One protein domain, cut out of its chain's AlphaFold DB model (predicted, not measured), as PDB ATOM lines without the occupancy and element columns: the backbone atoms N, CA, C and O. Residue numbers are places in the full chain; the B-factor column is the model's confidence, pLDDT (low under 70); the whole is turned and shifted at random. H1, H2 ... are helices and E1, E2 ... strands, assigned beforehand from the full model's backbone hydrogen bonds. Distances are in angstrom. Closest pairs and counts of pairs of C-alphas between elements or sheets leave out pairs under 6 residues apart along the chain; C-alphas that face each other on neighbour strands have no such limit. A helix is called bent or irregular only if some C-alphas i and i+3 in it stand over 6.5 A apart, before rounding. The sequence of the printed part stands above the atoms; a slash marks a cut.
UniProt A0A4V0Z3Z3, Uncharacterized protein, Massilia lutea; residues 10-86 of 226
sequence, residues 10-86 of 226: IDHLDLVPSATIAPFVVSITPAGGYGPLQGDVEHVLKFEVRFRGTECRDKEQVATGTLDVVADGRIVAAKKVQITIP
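What this domain is: This is residues 10 to 86 of the 226 residues of an uncharacterized protein of Massilia lutea (UniProt A0A4V0Z3Z3). The model is a slender rod with two walls: the long hairpin of E4 and E5, with the short strand E1 beside E4, makes one, and the shorter hairpin of E2 and E3 makes the other. E1 and the short helix H1 lead from the first wall to the second; the walls stay open between E3 and E5, and the rod's two far ends are loops, around Asp 40 and Asp 58. The printed part has 77 residues, with five named strands and one named helix in the order E1, H1, E2, E3, E4, E5, and its class is mostly strand. The sheets E1 - E4 - E5 and E2 - E3 are antiparallel. The whole is loose, with a radius of gyration of the C-alphas of 14.7 A and spans of 52 by 19 by 18 A.

How they stand to each other: E1, residues 13 to 17, is an edge strand antiparallel to the inner strand E4, residues 61 to 71, at 166 degrees; N 14 and O 70 are 2.9 A apart, within hydrogen-bond range. H1, residues 19 to 24, is on this sheet but at the sheet's level, with a height over the sheet of 0.1 A; its closest C-alphas to E4 are those of Ala 19 and Gly 65, 4.9 A apart. In H1, 0 of 2 O i to N i+4 pairs and 2 of 3 O i to N i+3 pairs are within hydrogen-bond range. E2, residues 25 to 29, and E3, residues 48 to 51, form an antiparallel hairpin at 167 degrees, with N 26 and O 50 at 2.8 A. The closest C-alphas of E1 and E2 are those of Pro 17 and Val 25, 7.1 A apart. E4 and E5, residues 74 to 85, form an antiparallel hairpin at 160 degrees, with N 69 and O 77 at 2.8 A and N 85 and O 61 at 2.8 A. E5 is the other edge strand and bends by 72 degrees at residue 77; the sheet is strongly twisted. E3 and E5 are apart, and so are E2 and E4.

Where its parts are: E1 begins at C-alpha 13, (19.738, -84.827, 27.521), and is 13.5 A long. H1 spans 10.4 A and is only just irregular: C-alphas 20 and 23 are 6.8 A apart. E2 is 11.2 A and E3 10.0 A long. E4 runs 31.7 A from C-alpha 61, (30.144, -64.894, 49.504). E5 spans 30.6 A and ends at C-alpha 85, (25.451, -63.581, 48.103).

The domain as a whole: The two C-alphas farthest apart are those of Asp 40 and Asp 58, 52.4 A. The link from E2 to E3, residues 30 to 47, is long. The printed part has no cut, its mean pLDDT is 94.0, and no printed residue is under 70.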
ATOM      1  N   ILE A  10      20.737 -88.233  20.191       90.94
ATOM      2  CA  ILE A  10      20.904 -88.221  21.653       90.94
ATOM      3  C   ILE A  10      19.703 -88.947  22.256       90.94
ATOM      4  O   ILE A  10      18.565 -88.547  22.003       90.94
ATOM      5  N   ASP A  11      19.925 -90.003  23.036       93.25
ATOM      6  CA  ASP A  11      18.825 -90.740  23.669       93.25
ATOM      7  C   ASP A  11      18.247 -89.933  24.847       93.25
ATOM      8  O   ASP A  11      17.027 -89.886  25.025       93.25
ATOM      9  N   HIS A  12      19.108 -89.263  25.619       95.31
ATOM     10  CA  HIS A  12      18.714 -88.443  26.762       95.31
ATOM     11  C   HIS A  12      19.634 -87.240  26.979       95.31
ATOM     12  O   HIS A  12      20.858 -87.367  26.928       95.31
ATOM     13  N   LEU A  13      19.043 -86.080  27.258       96.44
ATOM     14  CA  LEU A  13      19.738 -84.827  27.521       96.44
ATOM     15  C   LEU A  13      19.211 -84.171  28.796       96.44
ATOM     16  O   LEU A  13      18.069 -83.711  28.840       96.44
ATOM     17  N   ASP A  14      20.092 -84.038  29.780       97.19
ATOM     18  CA  ASP A  14      19.829 -83.383  31.059       97.19
ATOM     19  C   ASP A  14      20.630 -82.094  31.219       97.19
ATOM     20  O   ASP A  14      21.680 -81.892  30.598       97.19
ATOM     21  N   LEU A  15      20.154 -81.241  32.124       97.19
ATOM     22  CA  LEU A  15      20.922 -80.129  32.662       97.19
ATOM     23  C   LEU A  15      21.223 -80.413  34.136       97.19
ATOM     24  O   LEU A  15      20.301 -80.589  34.931       97.19
ATOM     25  N   VAL A  16      22.501 -80.447  34.507       97.31
ATOM     26  CA  VAL A  16      22.950 -80.848  35.848       97.31
ATOM     27  C   VAL A  16      23.811 -79.741  36.466       97.31
ATOM     28  O   VAL A  16      24.794 -79.324  35.854       97.31
ATOM     29  N   PRO A  17      23.479 -79.221  37.663       96.94
ATOM     30  CA  PRO A  17      24.317 -78.241  38.339       96.94
ATOM     31  C   PRO A  17      25.514 -78.909  39.031       96.94
ATOM     32  O   PRO A  17      25.391 -79.995  39.594       96.94
ATOM     33  N   SER A  18      26.657 -78.227  39.054       94.75
ATOM     34  CA  SER A  18      27.902 -78.740  39.634       94.75
ATOM     35  C   SER A  18      28.489 -77.817  40.712       94.75
ATOM     36  O   SER A  18      28.066 -76.673  40.893       94.75
ATOM     37  N   ALA A  19      29.505 -78.309  41.426       94.88
ATOM     38  CA  ALA A  19      30.300 -77.539  42.384       94.88
ATOM     39  C   ALA A  19      29.448 -76.782  43.428       94.88
ATOM     40  O   ALA A  19      28.471 -77.307  43.960       94.88
ATOM     41  N   THR A  20      29.835 -75.549  43.764       94.00
ATOM     42  CA  THR A  20      29.231 -74.805  44.880       94.00
ATOM     43  C   THR A  20      27.888 -74.159  44.543       94.00
ATOM     44  O   THR A  20      27.210 -73.688  45.452       94.00
ATOM     45  N   ILE A  21      27.457 -74.176  43.272       96.06
ATOM     46  CA  ILE A  21      26.120 -73.694  42.888       96.06
ATOM     47  C   ILE A  21      25.034 -74.764  43.066       96.06
ATOM     48  O   ILE A  21      23.861 -74.411  43.141       96.06
ATOM     49  N   ALA A  22      25.394 -76.053  43.145       94.88
ATOM     50  CA  ALA A  22      24.423 -77.148  43.214       94.88
ATOM     51  C   ALA A  22      23.409 -77.011  44.371       94.88
ATOM     52  O   ALA A  22      22.217 -77.162  44.110       94.88
ATOM     53  N   PRO A  23      23.802 -76.612  45.601       94.62
ATOM     54  CA  PRO A  23      22.848 -76.391  46.693       94.62
ATOM     55  C   PRO A  23      21.848 -75.251  46.449       94.62
ATOM     56  O   PRO A  23      20.826 -75.177  47.130       94.62
ATOM     57  N   PHE A  24      22.133 -74.346  45.508       95.81
ATOM     58  CA  PHE A  24      21.252 -73.231  45.171       95.81
ATOM     59  C   PHE A  24      20.184 -73.626  44.155       95.81
ATOM     60  O   PHE A  24      19.176 -72.933  44.074       95.81
ATOM     61  N   VAL A  25      20.364 -74.704  43.386       96.25
ATOM     62  CA  VAL A  25      19.396 -75.128  42.367       96.25
ATOM     63  C   VAL A  25      18.311 -75.990  43.008       96.25
ATOM     64  O   VAL A  25      18.563 -77.094  43.476       96.25
ATOM     65  N   VAL A  26      17.083 -75.475  43.022       96.50
ATOM     66  CA  VAL A  26      15.906 -76.140  43.607       96.50
ATOM     67  C   VAL A  26      15.283 -77.119  42.630       96.50
ATOM     68  O   VAL A  26      14.849 -78.199  43.017       96.50
ATOM     69  N   SER A  27      15.173 -76.705  41.371       96.56
ATOM     70  CA  SER A  27      14.544 -77.505  40.332       96.56
ATOM     71  C   SER A  27      15.023 -77.074  38.960       96.56
ATOM     72  O   SER A  27      15.275 -75.889  38.721       96.56
ATOM     73  N   ILE A  28      15.045 -78.039  38.053       97.31
ATOM     74  CA  ILE A  28      15.242 -77.849  36.622       97.31
ATOM     75  C   ILE A  28      14.006 -78.435  35.940       97.31
ATOM     76  O   ILE A  28      13.582 -79.533  36.286       97.31
ATOM     77  N   THR A  29      13.376 -77.680  35.041       96.81
ATOM     78  CA  THR A  29      12.190 -78.121  34.292       96.81
ATOM     79  C   THR A  29      12.497 -78.109  32.797       96.81
ATOM     80  O   THR A  29      12.954 -77.070  32.314       96.81
ATOM     81  N   PRO A  30      12.229 -79.202  32.061       96.50
ATOM     82  CA  PRO A  30      11.689 -80.485  32.537       96.50
ATOM     83  C   PRO A  30      12.671 -81.248  33.446       96.50
ATOM     84  O   PRO A  30      13.873 -81.257  33.202       96.50
ATOM     85  N   ALA A  31      12.153 -81.882  34.505       91.12
ATOM     86  CA  ALA A  31      12.978 -82.554  35.519       91.12
ATOM     87  C   ALA A  31      13.649 -83.840  35.019       91.12
ATOM     88  O   ALA A  31      14.681 -84.228  35.548       91.12
ATOM     89  N   GLY A  32      13.055 -84.488  34.014       90.19
ATOM     90  CA  GLY A  32      13.636 -85.640  33.323       90.19
ATOM     91  C   GLY A  32      14.251 -85.269  31.978       90.19
ATOM     92  O   GLY A  32      14.175 -86.078  31.063       90.19
ATOM     93  N   GLY A  33      14.718 -84.029  31.810       94.50
ATOM     94  CA  GLY A  33      15.420 -83.631  30.597       94.50
ATOM     95  C   GLY A  33      14.585 -83.710  29.316       94.50
ATOM     96  O   GLY A  33      13.355 -83.590  29.317       94.50
ATOM     97  N   TYR A  34      15.289 -83.884  28.204       95.81
ATOM     98  CA  TYR A  34      14.738 -84.081  26.868       95.81
ATOM     99  C   TYR A  34      15.264 -85.383  26.264       95.81
ATOM    100  O   TYR A  34      16.363 -85.824  26.582       95.81
ATOM    101  N   GLY A  35      14.509 -85.973  25.342       91.06
ATOM    102  CA  GLY A  35      14.970 -87.117  24.561       91.06
ATOM    103  C   GLY A  35      13.844 -88.081  24.187       91.06
ATOM    104  O   GLY A  35      12.797 -88.081  24.843       91.06
ATOM    105  N   PRO A  36      14.044 -88.902  23.141       93.88
ATOM    106  CA  PRO A  36      15.203 -88.911  22.237       93.88
ATOM    107  C   PRO A  36      15.202 -87.736  21.239       93.88
ATOM    108  O   PRO A  36      14.149 -87.202  20.892       93.88
ATOM    109  N   LEU A  37      16.384 -87.340  20.760       93.00
ATOM    110  CA  LEU A  37      16.616 -86.238  19.816       93.00
ATOM    111  C   LEU A  37      17.323 -86.748  18.551       93.00
ATOM    112  O   LEU A  37      18.309 -87.480  18.631       93.00
ATOM    113  N   GLN A  38      16.845 -86.331  17.379       91.69
ATOM    114  CA  GLN A  38      17.459 -86.653  16.081       91.69
ATOM    115  C   GLN A  38      18.716 -85.797  15.856       91.69
ATOM    116  O   GLN A  38      18.660 -84.594  16.079       91.69
ATOM    117  N   GLY A  39      19.846 -86.371  15.437       87.19
ATOM    118  CA  GLY A  39      21.115 -85.629  15.339       87.19
ATOM    119  C   GLY A  39      21.405 -84.975  13.988       87.19
ATOM    120  O   GLY A  39      22.435 -84.322  13.857       87.19
ATOM    121  N   ASP A  40      20.529 -85.116  12.997       88.62
ATOM    122  CA  ASP A  40      20.578 -84.415  11.706       88.62
ATOM    123  C   ASP A  40      19.684 -83.161  11.666       88.62
ATOM    124  O   ASP A  40      19.593 -82.489  10.638       88.62
ATOM    125  N   VAL A  41      19.058 -82.815  12.795       89.44
ATOM    126  CA  VAL A  41      18.182 -81.650  12.953       89.44
ATOM    127  C   VAL A  41      18.648 -80.815  14.145       89.44
ATOM    128  O   VAL A  41      19.043 -81.348  15.181       89.44
ATOM    129  N   GLU A  42      18.596 -79.490  14.014       92.38
ATOM    130  CA  GLU A  42      18.847 -78.582  15.132       92.38
ATOM    131  C   GLU A  42      17.678 -78.609  16.127       92.38
ATOM    132  O   GLU A  42      16.515 -78.462  15.746       92.38
ATOM    133  N   HIS A  43      17.990 -78.745  17.419       92.31
ATOM    134  CA  HIS A  43      17.005 -78.703  18.502       92.31
ATOM    135  C   HIS A  43      17.263 -77.508  19.414       92.31
ATOM    136  O   HIS A  43      18.360 -77.348  19.944       92.31
ATOM    137  N   VAL A  44      16.223 -76.711  19.671       95.06
ATOM    138  CA  VAL A  44      16.255 -75.637  20.674       95.06
ATOM    139  C   VAL A  44      15.498 -76.100  21.911       95.06
ATOM    140  O   VAL A  44      14.271 -76.171  21.923       95.06
ATOM    141  N   LEU A  45      16.245 -76.415  22.965       94.81
ATOM    142  CA  LEU A  45      15.716 -76.971  24.208       94.81
ATOM    143  C   LEU A  45      15.753 -75.916  25.310       94.81
ATOM    144  O   LEU A  45      16.772 -75.253  25.513       94.81
ATOM    145  N   LYS A  46      14.644 -75.749  26.035       96.44
ATOM    146  CA  LYS A  46      14.511 -74.715  27.063       96.44
ATOM    147  C   LYS A  46      14.408 -75.339  28.445       96.44
ATOM    148  O   LYS A  46      13.392 -75.925  28.792       96.44
ATOM    149  N   PHE A  47      15.420 -75.095  29.266       96.44
ATOM    150  CA  PHE A  47      15.369 -75.415  30.687       96.44
ATOM    151  C   PHE A  47      14.958 -74.192  31.510       96.44
ATOM    152  O   PHE A  47      15.521 -73.107  31.351       96.44
ATOM    153  N   GLU A  48      14.003 -74.369  32.420       97.38
ATOM    154  CA  GLU A  48      13.735 -73.412  33.495       97.38
ATOM    155  C   GLU A  48      14.460 -73.865  34.763       97.38
ATOM    156  O   GLU A  48      14.202 -74.952  35.281       97.38
ATOM    157  N   VAL A  49      15.366 -73.025  35.266       96.94
ATOM    158  CA  VAL A  49      16.154 -73.300  36.473       96.94
ATOM    159  C   VAL A  49      15.669 -72.394  37.596       96.94
ATOM    160  O   VAL A  49      15.710 -71.168  37.474       96.94
ATOM    161  N   ARG A  50      15.225 -72.986  38.706       97.31
ATOM    162  CA  ARG A  50      14.855 -72.244  39.917       97.31
ATOM    163  C   ARG A  50      15.978 -72.288  40.932       97.31
ATOM    164  O   ARG A  50      16.445 -73.367  41.290       97.31
ATOM    165  N   PHE A  51      16.341 -71.117  41.440       95.56
ATOM    166  CA  PHE A  51      17.345 -70.963  42.486       95.56
ATOM    167  C   PHE A  51      16.695 -70.628  43.836       95.56
ATOM    168  O   PHE A  51      15.658 -69.964  43.881       95.56
ATOM    169  N   ARG A  52      17.309 -71.053  44.944       94.19
ATOM    170  CA  ARG A  52      16.973 -70.630  46.312       94.19
ATOM    171  C   ARG A  52      18.054 -69.695  46.836       94.19
ATOM    172  O   ARG A  52      19.235 -69.944  46.626       94.19
ATOM    173  N   GLY A  53      17.651 -68.649  47.554       89.31
ATOM    174  CA  GLY A  53      18.580 -67.839  48.343       89.31
ATOM    175  C   GLY A  53      19.128 -68.591  49.563       89.31
ATOM    176  O   GLY A  53      18.611 -69.632  49.960       89.31
ATOM    177  N   THR A  54      20.161 -68.037  50.188       90.69
ATOM    178  CA  THR A  54      20.720 -68.531  51.454       90.69
ATOM    179  C   THR A  54      20.912 -67.368  52.422       90.69
ATOM    180  O   THR A  54      20.824 -66.205  52.014       90.69
ATOM    181  N   GLU A  55      21.168 -67.665  53.694       86.12
ATOM    182  CA  GLU A  55      21.494 -66.638  54.679       86.12
ATOM    183  C   GLU A  55      22.792 -65.913  54.300       86.12
ATOM    184  O   GLU A  55      23.811 -66.519  53.946       86.12
ATOM    185  N   CYS A  56      22.748 -64.586  54.373       85.44
ATOM    186  CA  CYS A  56      23.933 -63.757  54.221       85.44
ATOM    187  C   CYS A  56      24.892 -63.967  55.406       85.44
ATOM    188  O   CYS A  56      24.524 -64.488  56.459       85.44
ATOM    189  N   ARG A  57      26.143 -63.533  55.244       85.12
ATOM    190  CA  ARG A  57      27.136 -63.457  56.330       85.12
ATOM    191  C   ARG A  57      27.726 -62.054  56.376       85.12
ATOM    192  O   ARG A  57      27.427 -61.238  55.512       85.12
ATOM    193  N   ASP A  58      28.606 -61.783  57.333       76.81
ATOM    194  CA  ASP A  58      29.256 -60.471  57.488       76.81
ATOM    195  C   ASP A  58      30.054 -60.016  56.254       76.81
ATOM    196  O   ASP A  58      30.324 -58.830  56.085       76.81
ATOM    197  N   LYS A  59      30.441 -60.953  55.384       83.00
ATOM    198  CA  LYS A  59      31.140 -60.683  54.128       83.00
ATOM    199  C   LYS A  59      30.374 -61.277  52.956       83.00
ATOM    200  O   LYS A  59      29.648 -62.262  53.110       83.00
ATOM    201  N   GLU A  60      30.582 -60.677  51.791       91.44
ATOM    202  CA  GLU A  60      30.108 -61.219  50.524       91.44
ATOM    203  C   GLU A  60      30.652 -62.636  50.324       91.44
ATOM    204  O   GLU A  60      31.820 -62.921  50.605       91.44
ATOM    205  N   GLN A  61      29.786 -63.529  49.857       93.88
ATOM    206  CA  GLN A  61      30.144 -64.894  49.504       93.88
ATOM    207  C   GLN A  61      29.914 -65.090  48.013       93.88
ATOM    208  O   GLN A  61      28.913 -64.635  47.458       93.88
ATOM    209  N   VAL A  62      30.823 -65.816  47.375       95.81
ATOM    210  CA  VAL A  62      30.733 -66.135  45.953       95.81
ATOM    211  C   VAL A  62      30.722 -67.646  45.797       95.81
ATOM    212  O   VAL A  62      31.657 -68.323  46.221       95.81
ATOM    213  N   ALA A  63      29.662 -68.168  45.184       95.00
ATOM    214  CA  ALA A  63      29.572 -69.555  44.755       95.00
ATOM    215  C   ALA A  63      29.797 -69.630  43.242       95.00
ATOM    216  O   ALA A  63      29.180 -68.895  42.469       95.00
ATOM    217  N   THR A  64      30.681 -70.524  42.814       97.06
ATOM    218  CA  THR A  64      31.017 -70.768  41.409       97.06
ATOM    219  C   THR A  64      30.801 -72.232  41.040       97.06
ATOM    220  O   THR A  64      30.972 -73.150  41.853       97.06
ATOM    221  N   GLY A  65      30.383 -72.454  39.798       96.88
ATOM    222  CA  GLY A  65      30.147 -73.784  39.250       96.88
ATOM    223  C   GLY A  65      29.630 -73.725  37.820       96.88
ATOM    224  O   GLY A  65      29.766 -72.701  37.138       96.88
ATOM    225  N   THR A  66      29.041 -74.824  37.362       97.56
ATOM    226  CA  THR A  66      28.481 -74.935  36.015       97.56
ATOM    227  C   THR A  66      27.078 -75.524  36.021       97.56
ATOM    228  O   THR A  66      26.694 -76.256  36.931       97.56
ATOM    229  N   LEU A  67      26.310 -75.178  34.990       97.31
ATOM    230  CA  LEU A  67      25.172 -75.964  34.527       97.31
ATOM    231  C   LEU A  67      25.663 -76.792  33.338       97.31
ATOM    232  O   LEU A  67      25.934 -76.238  32.267       97.31
ATOM    233  N   ASP A  68      25.844 -78.085  33.563       97.75
ATOM    234  CA  ASP A  68      26.388 -79.034  32.600       97.75
ATOM    235  C   ASP A  68      25.260 -79.619  31.755       97.75
ATOM    236  O   ASP A  68      24.261 -80.101  32.285       97.75
ATOM    237  N   VAL A  69      25.425 -79.582  30.436       96.81
ATOM    238  CA  VAL A  69      24.576 -80.310  29.493       96.81
ATOM    239  C   VAL A  69      25.122 -81.725  29.408       96.81
ATOM    240  O   VAL A  69      26.243 -81.932  28.932       96.81
ATOM    241  N   VAL A  70      24.345 -82.690  29.886       97.00
ATOM    242  CA  VAL A  70      24.721 -84.102  29.941       97.00
ATOM    243  C   VAL A  70      23.918 -84.854  28.890       97.00
ATOM    244  O   VAL A  70      22.713 -85.007  29.037       97.00
ATOM    245  N   ALA A  71      24.585 -85.320  27.836       95.75
ATOM    246  CA  ALA A  71      23.989 -86.164  26.808       95.75
ATOM    247  C   ALA A  71      24.453 -87.609  27.006       95.75
ATOM    248  O   ALA A  71      25.656 -87.873  27.077       95.75
ATOM    249  N   ASP A  72      23.506 -88.537  27.130       94.12
ATOM    250  CA  ASP A  72      23.755 -89.977  27.277       94.12
ATOM    251  C   ASP A  72      24.789 -90.304  28.376       94.12
ATOM    252  O   ASP A  72      25.680 -91.144  28.221       94.12
ATOM    253  N   GLY A  73      24.700 -89.581  29.499       92.00
ATOM    254  CA  GLY A  73      25.581 -89.736  30.661       92.00
ATOM    255  C   GLY A  73      26.955 -89.066  30.543       92.00
ATOM    256  O   GLY A  73      27.797 -89.254  31.420       92.00
ATOM    257  N   ARG A  74      27.212 -88.281  29.490       94.88
ATOM    258  CA  ARG A  74      28.467 -87.535  29.303       94.88
ATOM    259  C   ARG A  74      28.220 -86.037  29.220       94.88
ATOM    260  O   ARG A  74      27.312 -85.587  28.533       94.88
ATOM    261  N   ILE A  75      29.074 -85.253  29.872       95.38
ATOM    262  CA  ILE A  75      29.049 -83.792  29.750       95.38
ATOM    263  C   ILE A  75      29.502 -83.418  28.335       95.38
ATOM    264  O   ILE A  75      30.629 -83.725  27.945       95.38
ATOM    265  N   VAL A  76      28.630 -82.758  27.575       95.12
ATOM    266  CA  VAL A  76      28.896 -82.311  26.195       95.12
ATOM    267  C   VAL A  76      29.055 -80.797  26.082       95.12
ATOM    268  O   VAL A  76      29.697 -80.311  25.156       95.12
ATOM    269  N   ALA A  77      28.514 -80.043  27.039       94.94
ATOM    270  CA  ALA A  77      28.710 -78.604  27.161       94.94
ATOM    271  C   ALA A  77      28.525 -78.167  28.616       94.94
ATOM    272  O   ALA A  77      27.923 -78.879  29.414       94.94
ATOM    273  N   ALA A  78      29.017 -76.979  28.962       96.44
ATOM    274  CA  ALA A  78      28.862 -76.424  30.300       96.44
ATOM    275  C   ALA A  78      28.702 -74.904  30.248       96.44
ATOM    276  O   ALA A  78      29.459 -74.201  29.572       96.44
ATOM    277  N   LYS A  79      27.745 -74.376  31.012       95.94
ATOM    278  CA  LYS A  79      27.582 -72.937  31.230       95.94
ATOM    279  C   LYS A  79      28.131 -72.570  32.602       95.94
ATOM    280  O   LYS A  79      27.595 -73.012  33.611       95.94
ATOM    281  N   LYS A  80      29.167 -71.726  32.653       97.31
ATOM    282  CA  LYS A  80      29.678 -71.169  33.918       97.31
ATOM    283  C   LYS A  80      28.625 -70.280  34.578       97.31
ATOM    284  O   LYS A  80      28.027 -69.436  33.908       97.31
ATOM    285  N   VAL A  81      28.449 -70.450  35.884       96.31
ATOM    286  CA  VAL A  81      27.541 -69.662  36.721       96.31
ATOM    287  C   VAL A  81      28.297 -69.177  37.953       96.31
ATOM    288  O   VAL A  81      29.061 -69.923  38.570       96.31
ATOM    289  N   GLN A  82      28.054 -67.921  38.310       96.50
ATOM    290  CA  GLN A  82      28.509 -67.319  39.553       96.50
ATOM    291  C   GLN A  82      27.291 -66.758  40.289       96.50
ATOM    292  O   GLN A  82      26.531 -65.976  39.719       96.50
ATOM    293  N   ILE A  83      27.112 -67.165  41.542       94.75
ATOM    294  CA  ILE A  83      26.086 -66.645  42.445       94.75
ATOM    295  C   ILE A  83      26.801 -65.814  43.506       94.75
ATOM    296  O   ILE A  83      27.624 -66.336  44.258       94.75
ATOM    297  N   THR A  84      26.475 -64.526  43.568       95.25
ATOM    298  CA  THR A  84      26.982 -63.619  44.600       95.25
ATOM    299  C   THR A  84      25.923 -63.444  45.680       95.25
ATOM    300  O   THR A  84      24.816 -62.979  45.408       95.25
ATOM    301  N   ILE A  85      26.267 -63.813  46.912       93.31
ATOM    302  CA  ILE A  85      25.451 -63.581  48.103       93.31
ATOM    303  C   ILE A  85      26.026 -62.339  48.781       93.31
ATOM    304  O   ILE A  85      27.154 -62.401  49.286       93.31
ATOM    305  N   PRO A  86      25.303 -61.210  48.794       88.62
ATOM    306  CA  PRO A  86      25.817 -59.992  49.395       88.62
ATOM    307  C   PRO A  86      26.050 -60.187  50.897       88.62
ATOM    308  O   PRO A  86      25.390 -61.007  51.547       88.62
TER     309      PRO A  86